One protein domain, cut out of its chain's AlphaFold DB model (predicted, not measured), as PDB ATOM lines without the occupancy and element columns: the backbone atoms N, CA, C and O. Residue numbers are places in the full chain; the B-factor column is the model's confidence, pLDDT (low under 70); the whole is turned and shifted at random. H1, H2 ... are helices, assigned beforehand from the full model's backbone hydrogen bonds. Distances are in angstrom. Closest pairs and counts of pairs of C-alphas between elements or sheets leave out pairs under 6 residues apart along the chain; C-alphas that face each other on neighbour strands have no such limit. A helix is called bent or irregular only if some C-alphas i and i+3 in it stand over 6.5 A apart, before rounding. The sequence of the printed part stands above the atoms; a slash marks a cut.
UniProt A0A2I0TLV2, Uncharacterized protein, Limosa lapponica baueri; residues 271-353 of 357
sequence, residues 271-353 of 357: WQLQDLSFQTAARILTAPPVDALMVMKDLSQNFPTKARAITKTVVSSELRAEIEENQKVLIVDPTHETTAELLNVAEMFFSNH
ATOM      1  N   TRP A 271     184.045 123.183 300.007       71.06
ATOM      2  CA  TRP A 271     182.959 122.225 300.257       71.06
ATOM      3  C   TRP A 271     181.747 122.854 300.967       71.06
ATOM      4  O   TRP A 271     180.621 122.416 300.762       71.06
ATOM      5  N   GLN A 272     181.950 123.912 301.760       74.62
ATOM      6  CA  GLN A 272     180.851 124.626 302.422       74.62
ATOM      7  C   GLN A 272     180.008 125.428 301.429       74.62
ATOM      8  O   GLN A 272     178.843 125.693 301.700       74.62
ATOM      9  N   LEU A 273     180.586 125.817 300.289       76.44
ATOM     10  CA  LEU A 273     179.871 126.530 299.232       76.44
ATOM     11  C   LEU A 273     178.974 125.597 298.412       76.44
ATOM     12  O   LEU A 273     177.929 126.035 297.946       76.44
ATOM     13  N   GLN A 274     179.356 124.323 298.259       77.19
ATOM     14  CA  GLN A 274     178.617 123.354 297.441       77.19
ATOM     15  C   GLN A 274     177.198 123.098 297.963       77.19
ATOM     16  O   GLN A 274     176.277 122.938 297.170       77.19
ATOM     17  N   ASP A 275     177.025 123.087 299.285       82.94
ATOM     18  CA  ASP A 275     175.739 122.779 299.921       82.94
ATOM     19  C   ASP A 275     174.963 124.028 300.372       82.94
ATOM     20  O   ASP A 275     173.858 123.943 300.909       82.94
ATOM     21  N   LEU A 276     175.531 125.216 300.154       85.94
ATOM     22  CA  LEU A 276     175.023 126.458 300.730       85.94
ATOM     23  C   LEU A 276     173.620 126.819 300.221       85.94
ATOM     24  O   LEU A 276     172.811 127.376 300.965       85.94
ATOM     25  N   SER A 277     173.312 126.477 298.970       87.62
ATOM     26  CA  SER A 277     171.986 126.662 298.371       87.62
ATOM     27  C   SER A 277     170.929 125.789 299.054       87.62
ATOM     28  O   SER A 277     169.901 126.309 299.491       87.62
ATOM     29  N   PHE A 278     171.204 124.493 299.232       89.75
ATOM     30  CA  PHE A 278     170.318 123.559 299.931       89.75
ATOM     31  C   PHE A 278     170.121 123.956 301.395       89.75
ATOM     32  O   PHE A 278     169.001 123.940 301.900       89.75
ATOM     33  N   GLN A 279     171.189 124.383 302.065       91.00
ATOM     34  CA  GLN A 279     171.145 124.859 303.448       91.00
ATOM     35  C   GLN A 279     170.319 126.142 303.588       91.00
ATOM     36  O   GLN A 279     169.554 126.285 304.541       91.00
ATOM     37  N   THR A 280     170.424 127.057 302.622       91.12
ATOM     38  CA  THR A 280     169.594 128.269 302.567       91.12
ATOM     39  C   THR A 280     168.122 127.905 302.381       91.12
ATOM     40  O   THR A 280     167.274 128.393 303.128       91.12
ATOM     41  N   ALA A 281     167.816 127.012 301.435       91.88
ATOM     42  CA  ALA A 281     166.455 126.543 301.186       91.88
ATOM     43  C   ALA A 281     165.861 125.853 302.424       91.88
ATOM     44  O   ALA A 281     164.780 126.222 302.874       91.88
ATOM     45  N   ALA A 282     166.606 124.935 303.046       92.50
ATOM     46  CA  ALA A 282     166.208 124.277 304.286       92.50
ATOM     47  C   ALA A 282     165.929 125.292 305.405       92.50
ATOM     48  O   ALA A 282     164.940 125.178 306.128       92.50
ATOM     49  N   ARG A 283     166.758 126.337 305.534       90.06
ATOM     50  CA  ARG A 283     166.567 127.391 306.540       90.06
ATOM     51  C   ARG A 283     165.287 128.201 306.320       90.06
ATOM     52  O   ARG A 283     164.660 128.601 307.295       90.06
ATOM     53  N   ILE A 284     164.905 128.437 305.066       92.25
ATOM     54  CA  ILE A 284     163.655 129.127 304.715       92.25
ATOM     55  C   ILE A 284     162.453 128.211 304.967       92.25
ATOM     56  O   ILE A 284     161.489 128.640 305.593       92.25
ATOM     57  N   LEU A 285     162.525 126.950 304.537       91.62
ATOM     58  CA  LEU A 285     161.434 125.975 304.662       91.62
ATOM     59  C   LEU A 285     161.163 125.551 306.112       91.62
ATOM     60  O   LEU A 285     160.042 125.194 306.452       91.62
ATOM     61  N   THR A 286     162.180 125.601 306.973       90.44
ATOM     62  CA  THR A 286     162.029 125.334 308.414       90.44
ATOM     63  C   THR A 286     161.434 126.509 309.189       90.44
ATOM     64  O   THR A 286     161.030 126.332 310.340       90.44
ATOM     65  N   ALA A 287     161.369 127.705 308.595       90.88
ATOM     66  CA  ALA A 287     160.695 128.840 309.207       90.88
ATOM     67  C   ALA A 287     159.166 128.646 309.176       90.88
ATOM     68  O   ALA A 287     158.642 128.001 308.263       90.88
ATOM     69  N   PRO A 288     158.415 129.230 310.128       91.44
ATOM     70  CA  PRO A 288     156.960 129.270 310.042       91.44
ATOM     71  C   PRO A 288     156.509 129.841 308.684       91.44
ATOM     72  O   PRO A 288     157.093 130.830 308.237       91.44
ATOM     73  N   PRO A 289     155.453 129.304 308.040       90.94
ATOM     74  CA  PRO A 289     155.017 129.774 306.720       90.94
ATOM     75  C   PRO A 289     154.751 131.286 306.640       90.94
ATOM     76  O   PRO A 289     154.985 131.904 305.606       90.94
ATOM     77  N   VAL A 290     154.312 131.894 307.747       91.06
ATOM     78  CA  VAL A 290     154.073 133.344 307.866       91.06
ATOM     79  C   VAL A 290     155.375 134.155 307.789       91.06
ATOM     80  O   VAL A 290     155.376 135.272 307.274       91.06
ATOM     81  N   ASP A 291     156.490 133.581 308.243       89.00
ATOM     82  CA  ASP A 291     157.798 134.236 308.319       89.00
ATOM     83  C   ASP A 291     158.738 133.836 307.174       89.00
ATOM     84  O   ASP A 291     159.751 134.503 306.958       89.00
ATOM     85  N   ALA A 292     158.421 132.784 306.411       92.19
ATOM     86  CA  ALA A 292     159.296 132.229 305.376       92.19
ATOM     87  C   ALA A 292     159.775 133.287 304.362       92.19
ATOM     88  O   ALA A 292     160.968 133.375 304.069       92.19
ATOM     89  N   LEU A 293     158.880 134.167 303.894       91.19
ATOM     90  CA  LEU A 293     159.241 135.272 302.992       91.19
ATOM     91  C   LEU A 293     160.122 136.332 303.666       91.19
ATOM     92  O   LEU A 293     161.000 136.915 303.028       91.19
ATOM     93  N   MET A 294     159.916 136.590 304.960       90.44
ATOM     94  CA  MET A 294     160.752 137.518 305.721       90.44
ATOM     95  C   MET A 294     162.165 136.956 305.904       90.44
ATOM     96  O   MET A 294     163.133 137.697 305.728       90.44
ATOM     97  N   VAL A 295     162.277 135.658 306.198       89.88
ATOM     98  CA  VAL A 295     163.556 134.944 306.285       89.88
ATOM     99  C   VAL A 295     164.250 134.946 304.927       89.88
ATOM    100  O   VAL A 295     165.412 135.329 304.846       89.88
ATOM    101  N   MET A 296     163.540 134.616 303.847       91.75
ATOM    102  CA  MET A 296     164.087 134.663 302.489       91.75
ATOM    103  C   MET A 296     164.628 136.054 302.141       91.75
ATOM    104  O   MET A 296     165.740 136.172 301.626       91.75
ATOM    105  N   LYS A 297     163.877 137.115 302.464       89.94
ATOM    106  CA  LYS A 297     164.309 138.504 302.269       89.94
ATOM    107  C   LYS A 297     165.575 138.830 303.065       89.94
ATOM    108  O   LYS A 297     166.503 139.389 302.488       89.94
ATOM    109  N   ASP A 298     165.627 138.493 304.356       88.88
ATOM    110  CA  ASP A 298     166.801 138.761 305.203       88.88
ATOM    111  C   ASP A 298     168.044 138.026 304.696       88.88
ATOM    112  O   ASP A 298     169.096 138.637 304.516       88.88
ATOM    113  N   LEU A 299     167.909 136.731 304.390       89.62
ATOM    114  CA  LEU A 299     169.011 135.924 303.873       89.62
ATOM    115  C   LEU A 299     169.503 136.443 302.521       89.62
ATOM    116  O   LEU A 299     170.707 136.466 302.300       89.62
ATOM    117  N   SER A 300     168.605 136.902 301.647       90.88
ATOM    118  CA  SER A 300     168.973 137.432 300.327       90.88
ATOM    119  C   SER A 300     169.658 138.801 300.422       90.88
ATOM    120  O   SER A 300     170.657 139.041 299.752       90.88
ATOM    121  N   GLN A 301     169.156 139.703 301.275       87.81
ATOM    122  CA  GLN A 301     169.703 141.059 301.433       87.81
ATOM    123  C   GLN A 301     171.019 141.083 302.220       87.81
ATOM    124  O   GLN A 301     171.875 141.925 301.960       87.81
ATOM    125  N   ASN A 302     171.190 140.155 303.165       86.12
ATOM    126  CA  ASN A 302     172.328 140.108 304.084       86.12
ATOM    127  C   ASN A 302     173.200 138.858 303.884       86.12
ATOM    128  O   ASN A 302     173.930 138.453 304.790       86.12
ATOM    129  N   PHE A 303     173.150 138.238 302.702       86.75
ATOM    130  CA  PHE A 303     173.773 136.936 302.454       86.75
ATOM    131  C   PHE A 303     175.234 136.832 302.924       86.75
ATOM    132  O   PHE A 303     175.541 135.886 303.652       86.75
ATOM    133  N   PRO A 304     176.143 137.789 302.628       83.12
ATOM    134  CA  PRO A 304     177.549 137.653 303.010       83.12
ATOM    135  C   PRO A 304     177.795 137.550 304.520       83.12
ATOM    136  O   PRO A 304     178.742 136.880 304.924       83.12
ATOM    137  N   THR A 305     176.965 138.187 305.352       82.12
ATOM    138  CA  THR A 305     177.090 138.118 306.820       82.12
ATOM    139  C   THR A 305     176.393 136.885 307.391       82.12
ATOM    140  O   THR A 305     176.801 136.356 308.423       82.12
ATOM    141  N   LYS A 306     175.365 136.375 306.704       84.12
ATOM    142  CA  LYS A 306     174.608 135.189 307.125       84.12
ATOM    143  C   LYS A 306     175.221 133.874 306.649       84.12
ATOM    144  O   LYS A 306     174.988 132.851 307.287       84.12
ATOM    145  N   ALA A 307     176.027 133.883 305.587       84.56
ATOM    146  CA  ALA A 307     176.507 132.682 304.904       84.56
ATOM    147  C   ALA A 307     177.138 131.651 305.854       84.56
ATOM    148  O   ALA A 307     176.796 130.473 305.815       84.56
ATOM    149  N   ARG A 308     177.985 132.085 306.795       82.00
ATOM    150  CA  ARG A 308     178.608 131.179 307.772       82.00
ATOM    151  C   ARG A 308     177.598 130.542 308.728       82.00
ATOM    152  O   ARG A 308     177.736 129.366 309.056       82.00
ATOM    153  N   ALA A 309     176.582 131.282 309.162       83.19
ATOM    154  CA  ALA A 309     175.511 130.722 309.984       83.19
ATOM    155  C   ALA A 309     174.671 129.711 309.190       83.19
ATOM    156  O   ALA A 309     174.317 128.664 309.728       83.19
ATOM    157  N   ILE A 310     174.427 129.981 307.902       86.69
ATOM    158  CA  ILE A 310     173.696 129.076 307.008       86.69
ATOM    159  C   ILE A 310     174.419 127.728 306.885       86.69
ATOM    160  O   ILE A 310     173.744 126.706 306.968       86.69
ATOM    161  N   THR A 311     175.763 127.703 306.827       84.62
ATOM    162  CA  THR A 311     176.542 126.443 306.741       84.62
ATOM    163  C   THR A 311     176.317 125.452 307.881       84.62
ATOM    164  O   THR A 311     176.652 124.278 307.756       84.62
ATOM    165  N   LYS A 312     175.761 125.911 309.007       84.38
ATOM    166  CA  LYS A 312     175.428 125.065 310.160       84.38
ATOM    167  C   LYS A 312     174.039 124.420 310.039       84.38
ATOM    168  O   LYS A 312     173.660 123.641 310.910       84.38
ATOM    169  N   THR A 313     173.261 124.765 309.014       87.56
ATOM    170  CA  THR A 313     171.908 124.237 308.806       87.56
ATOM    171  C   THR A 313     171.991 122.798 308.319       87.56
ATOM    172  O   THR A 313     172.693 122.501 307.360       87.56
ATOM    173  N   VAL A 314     171.257 121.904 308.975       88.94
ATOM    174  CA  VAL A 314     171.177 120.502 308.563       88.94
ATOM    175  C   VAL A 314     170.174 120.375 307.423       88.94
ATOM    176  O   VAL A 314     169.047 120.856 307.527       88.94
ATOM    177  N   VAL A 315     170.590 119.710 306.349       89.88
ATOM    178  CA  VAL A 315     169.751 119.395 305.188       89.88
ATOM    179  C   VAL A 315     169.395 117.915 305.250       89.88
ATOM    180  O   VAL A 315     170.286 117.075 305.391       89.88
ATOM    181  N   SER A 316     168.106 117.589 305.162       92.88
ATOM    182  CA  SER A 316     167.661 116.196 305.122       92.88
ATOM    183  C   SER A 316     167.895 115.576 303.740       92.88
ATOM    184  O   SER A 316     167.912 116.275 302.722       92.88
ATOM    185  N   SER A 317     168.088 114.257 303.692       91.50
ATOM    186  CA  SER A 317     168.270 113.514 302.438       91.50
ATOM    187  C   SER A 317     167.066 113.644 301.511       91.50
ATOM    188  O   SER A 317     167.234 113.728 300.298       91.50
ATOM    189  N   GLU A 318     165.870 113.700 302.091       93.38
ATOM    190  CA  GLU A 318     164.602 113.789 301.371       93.38
ATOM    191  C   GLU A 318     164.494 115.137 300.658       93.38
ATOM    192  O   GLU A 318     164.220 115.168 299.465       93.38
ATOM    193  N   LEU A 319     164.813 116.237 301.355       89.25
ATOM    194  CA  LEU A 319     164.781 117.583 300.779       89.25
ATOM    195  C   LEU A 319     165.795 117.732 299.640       89.25
ATOM    196  O   LEU A 319     165.508 118.365 298.626       89.25
ATOM    197  N   ARG A 320     166.992 117.150 299.789       88.19
ATOM    198  CA  ARG A 320     168.000 117.171 298.721       88.19
ATOM    199  C   ARG A 320     167.508 116.412 297.487       88.19
ATOM    200  O   ARG A 320     167.587 116.954 296.389       88.19
ATOM    201  N   ALA A 321     166.980 115.201 297.671       90.31
ATOM    202  CA  ALA A 321     166.455 114.392 296.575       90.31
ATOM    203  C   ALA A 321     165.286 115.088 295.858       90.31
ATOM    204  O   ALA A 321     165.274 115.137 294.631       90.31
ATOM    205  N   GLU A 322     164.362 115.689 296.614       88.19
ATOM    206  CA  GLU A 322     163.225 116.442 296.075       88.19
ATOM    207  C   GLU A 322     163.682 117.636 295.224       88.19
ATOM    208  O   GLU A 322     163.211 117.823 294.101       88.19
ATOM    209  N   ILE A 323     164.632 118.439 295.718       85.25
ATOM    210  CA  ILE A 323     165.163 119.586 294.967       85.25
ATOM    211  C   ILE A 323     165.858 119.120 293.679       85.25
ATOM    212  O   ILE A 323     165.636 119.707 292.621       85.25
ATOM    213  N   GLU A 324     166.680 118.071 293.747       85.12
ATOM    214  CA  GLU A 324     167.372 117.520 292.575       85.12
ATOM    215  C   GLU A 324     166.404 116.934 291.536       85.12
ATOM    216  O   GLU A 324     166.649 117.035 290.332       85.12
ATOM    217  N   GLU A 325     165.307 116.317 291.975       84.94
ATOM    218  CA  GLU A 325     164.257 115.807 291.094       84.94
ATOM    219  C   GLU A 325     163.491 116.950 290.421       84.94
ATOM    220  O   GLU A 325     163.391 116.978 289.192       84.94
ATOM    221  N   ASN A 326     163.060 117.954 291.188       79.25
ATOM    222  CA  ASN A 326     162.369 119.133 290.661       79.25
ATOM    223  C   ASN A 326     163.224 119.899 289.637       79.25
ATOM    224  O   ASN A 326     162.710 120.349 288.613       79.25
ATOM    225  N   GLN A 327     164.538 120.002 289.863       72.88
ATOM    226  CA  GLN A 327     165.470 120.599 288.900       72.88
ATOM    227  C   GLN A 327     165.551 119.811 287.583       72.88
ATOM    228  O   GLN A 327     165.691 120.418 286.522       72.88
ATOM    229  N   LYS A 328     165.438 118.475 287.619       73.31
ATOM    230  CA  LYS A 328     165.400 117.640 286.405       73.31
ATOM    231  C   LYS A 328     164.085 117.815 285.647       73.31
ATOM    232  O   LYS A 328     164.117 117.945 284.429       73.31
ATOM    233  N   VAL A 329     162.947 117.860 286.345       61.81
ATOM    234  CA  VAL A 329     161.616 118.029 285.728       61.81
ATOM    235  C   VAL A 329     161.515 119.357 284.974       61.81
ATOM    236  O   VAL A 329     161.083 119.373 283.823       61.81
ATOM    237  N   LEU A 330     162.015 120.446 285.568       56.19
ATOM    238  CA  LEU A 330     162.028 121.787 284.965       56.19
ATOM    239  C   LEU A 330     162.843 121.865 283.658       56.19
ATOM    240  O   LEU A 330     162.592 122.733 282.827       56.19
ATOM    241  N   ILE A 331     163.812 120.961 283.474       56.66
ATOM    242  CA  ILE A 331     164.674 120.891 282.283       56.66
ATOM    243  C   ILE A 331     164.111 119.926 281.222       56.66
ATOM    244  O   ILE A 331     164.430 120.071 280.042       56.66
ATOM    245  N   VAL A 332     163.301 118.934 281.611       53.19
ATOM    246  CA  VAL A 332     163.024 117.756 280.768       53.19
ATOM    247  C   VAL A 332     161.567 117.649 280.293       53.19
ATOM    248  O   VAL A 332     161.357 117.054 279.237       53.19
ATOM    249  N   ASP A 333     160.575 118.242 280.973       55.72
ATOM    250  CA  ASP A 333     159.163 118.096 280.572       55.72
ATOM    251  C   ASP A 333     158.417 119.432 280.326       55.72
ATOM    252  O   ASP A 333     157.847 120.028 281.249       55.72
ATOM    253  N   PRO A 334     158.350 119.905 279.064       58.75
ATOM    254  CA  PRO A 334     157.584 121.092 278.683       58.75
ATOM    255  C   PRO A 334     156.056 120.915 278.778       58.75
ATOM    256  O   PRO A 334     155.331 121.877 278.535       58.75
ATOM    257  N   THR A 335     155.553 119.717 279.099       60.81
ATOM    258  CA  THR A 335     154.113 119.404 279.150       60.81
ATOM    259  C   THR A 335     153.539 119.291 280.561       60.81
ATOM    260  O   THR A 335     152.326 119.146 280.709       60.81
ATOM    261  N   HIS A 336     154.373 119.405 281.600       66.44
ATOM    262  CA  HIS A 336     153.905 119.415 282.984       66.44
ATOM    263  C   HIS A 336     153.065 120.675 283.272       66.44
ATOM    264  O   HIS A 336     153.399 121.773 282.825       66.44
ATOM    265  N   GLU A 337     151.968 120.531 284.026       62.41
ATOM    266  CA  GLU A 337     150.948 121.586 284.210       62.41
ATOM    267  C   GLU A 337     151.523 122.897 284.772       62.41
ATOM    268  O   GLU A 337     151.080 123.986 284.413       62.41
ATOM    269  N   THR A 338     152.561 122.805 285.603       63.44
ATOM    270  CA  THR A 338     153.241 123.960 286.207       63.44
ATOM    271  C   THR A 338     154.350 124.556 285.336       63.44
ATOM    272  O   THR A 338     154.848 125.635 285.656       63.44
ATOM    273  N   THR A 339     154.747 123.912 284.231       64.31
ATOM    274  CA  THR A 339     155.891 124.354 283.416       64.31
ATOM    275  C   THR A 339     155.637 125.708 282.762       64.31
ATOM    276  O   THR A 339     156.536 126.541 282.738       64.31
ATOM    277  N   ALA A 340     154.412 125.990 282.308       65.75
ATOM    278  CA  ALA A 340     154.068 127.296 281.741       65.75
ATOM    279  C   ALA A 340     154.138 128.427 282.785       65.75
ATOM    280  O   ALA A 340     154.647 129.510 282.502       65.75
ATOM    281  N   GLU A 341     153.667 128.179 284.010       67.94
ATOM    282  CA  GLU A 341     153.747 129.151 285.105       67.94
ATOM    283  C   GLU A 341     155.195 129.361 285.558       67.94
ATOM    284  O   GLU A 341     155.625 130.499 285.737       67.94
ATOM    285  N   LEU A 342     155.976 128.286 285.672       64.94
ATOM    286  CA  LEU A 342     157.391 128.342 286.038       64.94
ATOM    287  C   LEU A 342     158.242 129.021 284.962       64.94
ATOM    288  O   LEU A 342     159.125 129.799 285.319       64.94
ATOM    289  N   LEU A 343     157.967 128.796 283.672       66.00
ATOM    290  CA  LEU A 343     158.611 129.540 282.588       66.00
ATOM    291  C   LEU A 343     158.220 131.013 282.613       66.00
ATOM    292  O   LEU A 343     159.107 131.840 282.486       66.00
ATOM    293  N   ASN A 344     156.953 131.362 282.840       65.62
ATOM    294  CA  ASN A 344     156.546 132.766 282.961       65.62
ATOM    295  C   ASN A 344     157.226 133.458 284.152       65.62
ATOM    296  O   ASN A 344     157.672 134.599 284.043       65.62
ATOM    297  N   VAL A 345     157.353 132.766 285.289       62.84
ATOM    298  CA  VAL A 345     158.085 133.274 286.457       62.84
ATOM    299  C   VAL A 345     159.578 133.396 286.145       62.84
ATOM    300  O   VAL A 345     160.181 134.427 286.438       62.84
ATOM    301  N   ALA A 346     160.183 132.390 285.513       61.16
ATOM    302  CA  ALA A 346     161.583 132.427 285.103       61.16
ATOM    303  C   ALA A 346     161.840 133.551 284.090       61.16
ATOM    304  O   ALA A 346     162.770 134.329 284.277       61.16
ATOM    305  N   GLU A 347     160.993 133.709 283.073       61.22
ATOM    306  CA  GLU A 347     161.029 134.823 282.126       61.22
ATOM    307  C   GLU A 347     160.873 136.162 282.846       61.22
ATOM    308  O   GLU A 347     161.626 137.085 282.549       61.22
ATOM    309  N   MET A 348     159.995 136.285 283.846       57.28
ATOM    310  CA  MET A 348     159.923 137.487 284.686       57.28
ATOM    311  C   MET A 348     161.249 137.779 285.408       57.28
ATOM    312  O   MET A 348     161.626 138.946 285.521       57.28
ATOM    313  N   PHE A 349     161.985 136.768 285.874       52.16
ATOM    314  CA  PHE A 349     163.304 136.963 286.493       52.16
ATOM    315  C   PHE A 349     164.405 137.282 285.465       52.16
ATOM    316  O   PHE A 349     165.198 138.199 285.689       52.16
ATOM    317  N   PHE A 350     164.431 136.589 284.323       51.34
ATOM    318  CA  PHE A 350     165.442 136.761 283.272       51.34
ATOM    319  C   PHE A 350     165.263 138.060 282.470       51.34
ATOM    320  O   PHE A 350     166.249 138.722 282.146       51.34
ATOM    321  N   SER A 351     164.023 138.477 282.197       51.53
ATOM    322  CA  SER A 351     163.715 139.715 281.457       51.53
ATOM    323  C   SER A 351     164.119 140.968 282.235       51.53
ATOM    324  O   SER A 351     164.531 141.969 281.647       51.53
ATOM    325  N   ASN A 352     164.054 140.905 283.567       48.25
ATOM    326  CA  ASN A 352     164.312 142.042 284.449       48.25
ATOM    327  C   ASN A 352     165.797 142.272 284.785       48.25
ATOM    328  O   ASN A 352     166.081 143.076 285.669       48.25
ATOM    329  N   HIS A 353     166.746 141.624 284.090       42.06
ATOM    330  CA  HIS A 353     168.190 141.798 284.324       42.06
ATOM    331  C   HIS A 353     168.555 141.750 285.816       42.06
ATOM    332  O   HIS A 353     169.364 142.544 286.289       42.06
TER     333      HIS A 353
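This is residues 271 to 353 of the 357 residues of an uncharacterized protein of Limosa lapponica baueri (UniProt A0A2I0TLV2). The model is an open arch: a small cluster of helices, with the hairpin of H2 and H3 and with H4 set crosswise to H2, makes one foot, H5 spans away from it as the longest helix, and H6 turns off at the far end of H5 to make the other foot. The space between H3 and H6 is empty, and residues 344 to 353, with the last part of H6, stick out free. The printed part has 83 residues with six named helices, H1 to H6 in order, and no named strand; the class is all helix. It is only just loose, close to compact, with a radius of gyration of the C-alphas of 14.6 A and spans of 39 by 30 by 28 A.

H1, residues 271 to 274, and H2, residues 276 to 285, meet only through their link, a tight one of 1 residue. H2 touches H3, residues 292 to 301, the closest C-alphas being those of Ile 284 and Ala 292 at 5.4 A. The two form a helical hairpin, opposite ways at a shallow tilt of 33 degrees, only just short of steep. H4, residues 303 to 310, touches H2 about perpendicular, at 79 degrees, with the C-alphas of Gln 279 and Ile 310 closest at 6.1 A. H4 is irregular, with C-alphas 305 and 308 7.2 A apart. H1 and H4 are near each other, with 5 pairs of C-alphas within 10 A. H5, residues 317 to 332, is close to H2 but not clearly touching, with the C-alphas of Phe 278 and Arg 320 closest at 6.9 A. H6, residues 339 to 351, is close to H5 but not clearly touching, about perpendicular at 85 degrees, with the C-alphas of Leu 330 and Thr 339 closest at 6.8 A. H6 is apart from H1, H2, H3 and H4. Every O i to N i+4 pair is within hydrogen-bond range in H2, H3 and H6; in H4 it is 2 of 4, in H5 11 of 12, and H1 is too short for such a pair.

H1 begins at C-alpha 271, (182.959, 122.225, 300.257). H2 and H3 are each 14.2 A from first to last C-alpha, and H4 is 9.1 A. H5 is 22.7 A long and begins at C-alpha 317, (168.270, 113.514, 302.438). H6 is 17.3 A long and ends at C-alpha 351, (163.715, 139.715, 281.457).

The two C-alphas farthest apart are those of Thr 305 and Thr 335, at 40.5 A. The printed part has no cut and no long link. Its mean pLDDT is 78.5, and residues 329 to 353 are under 70.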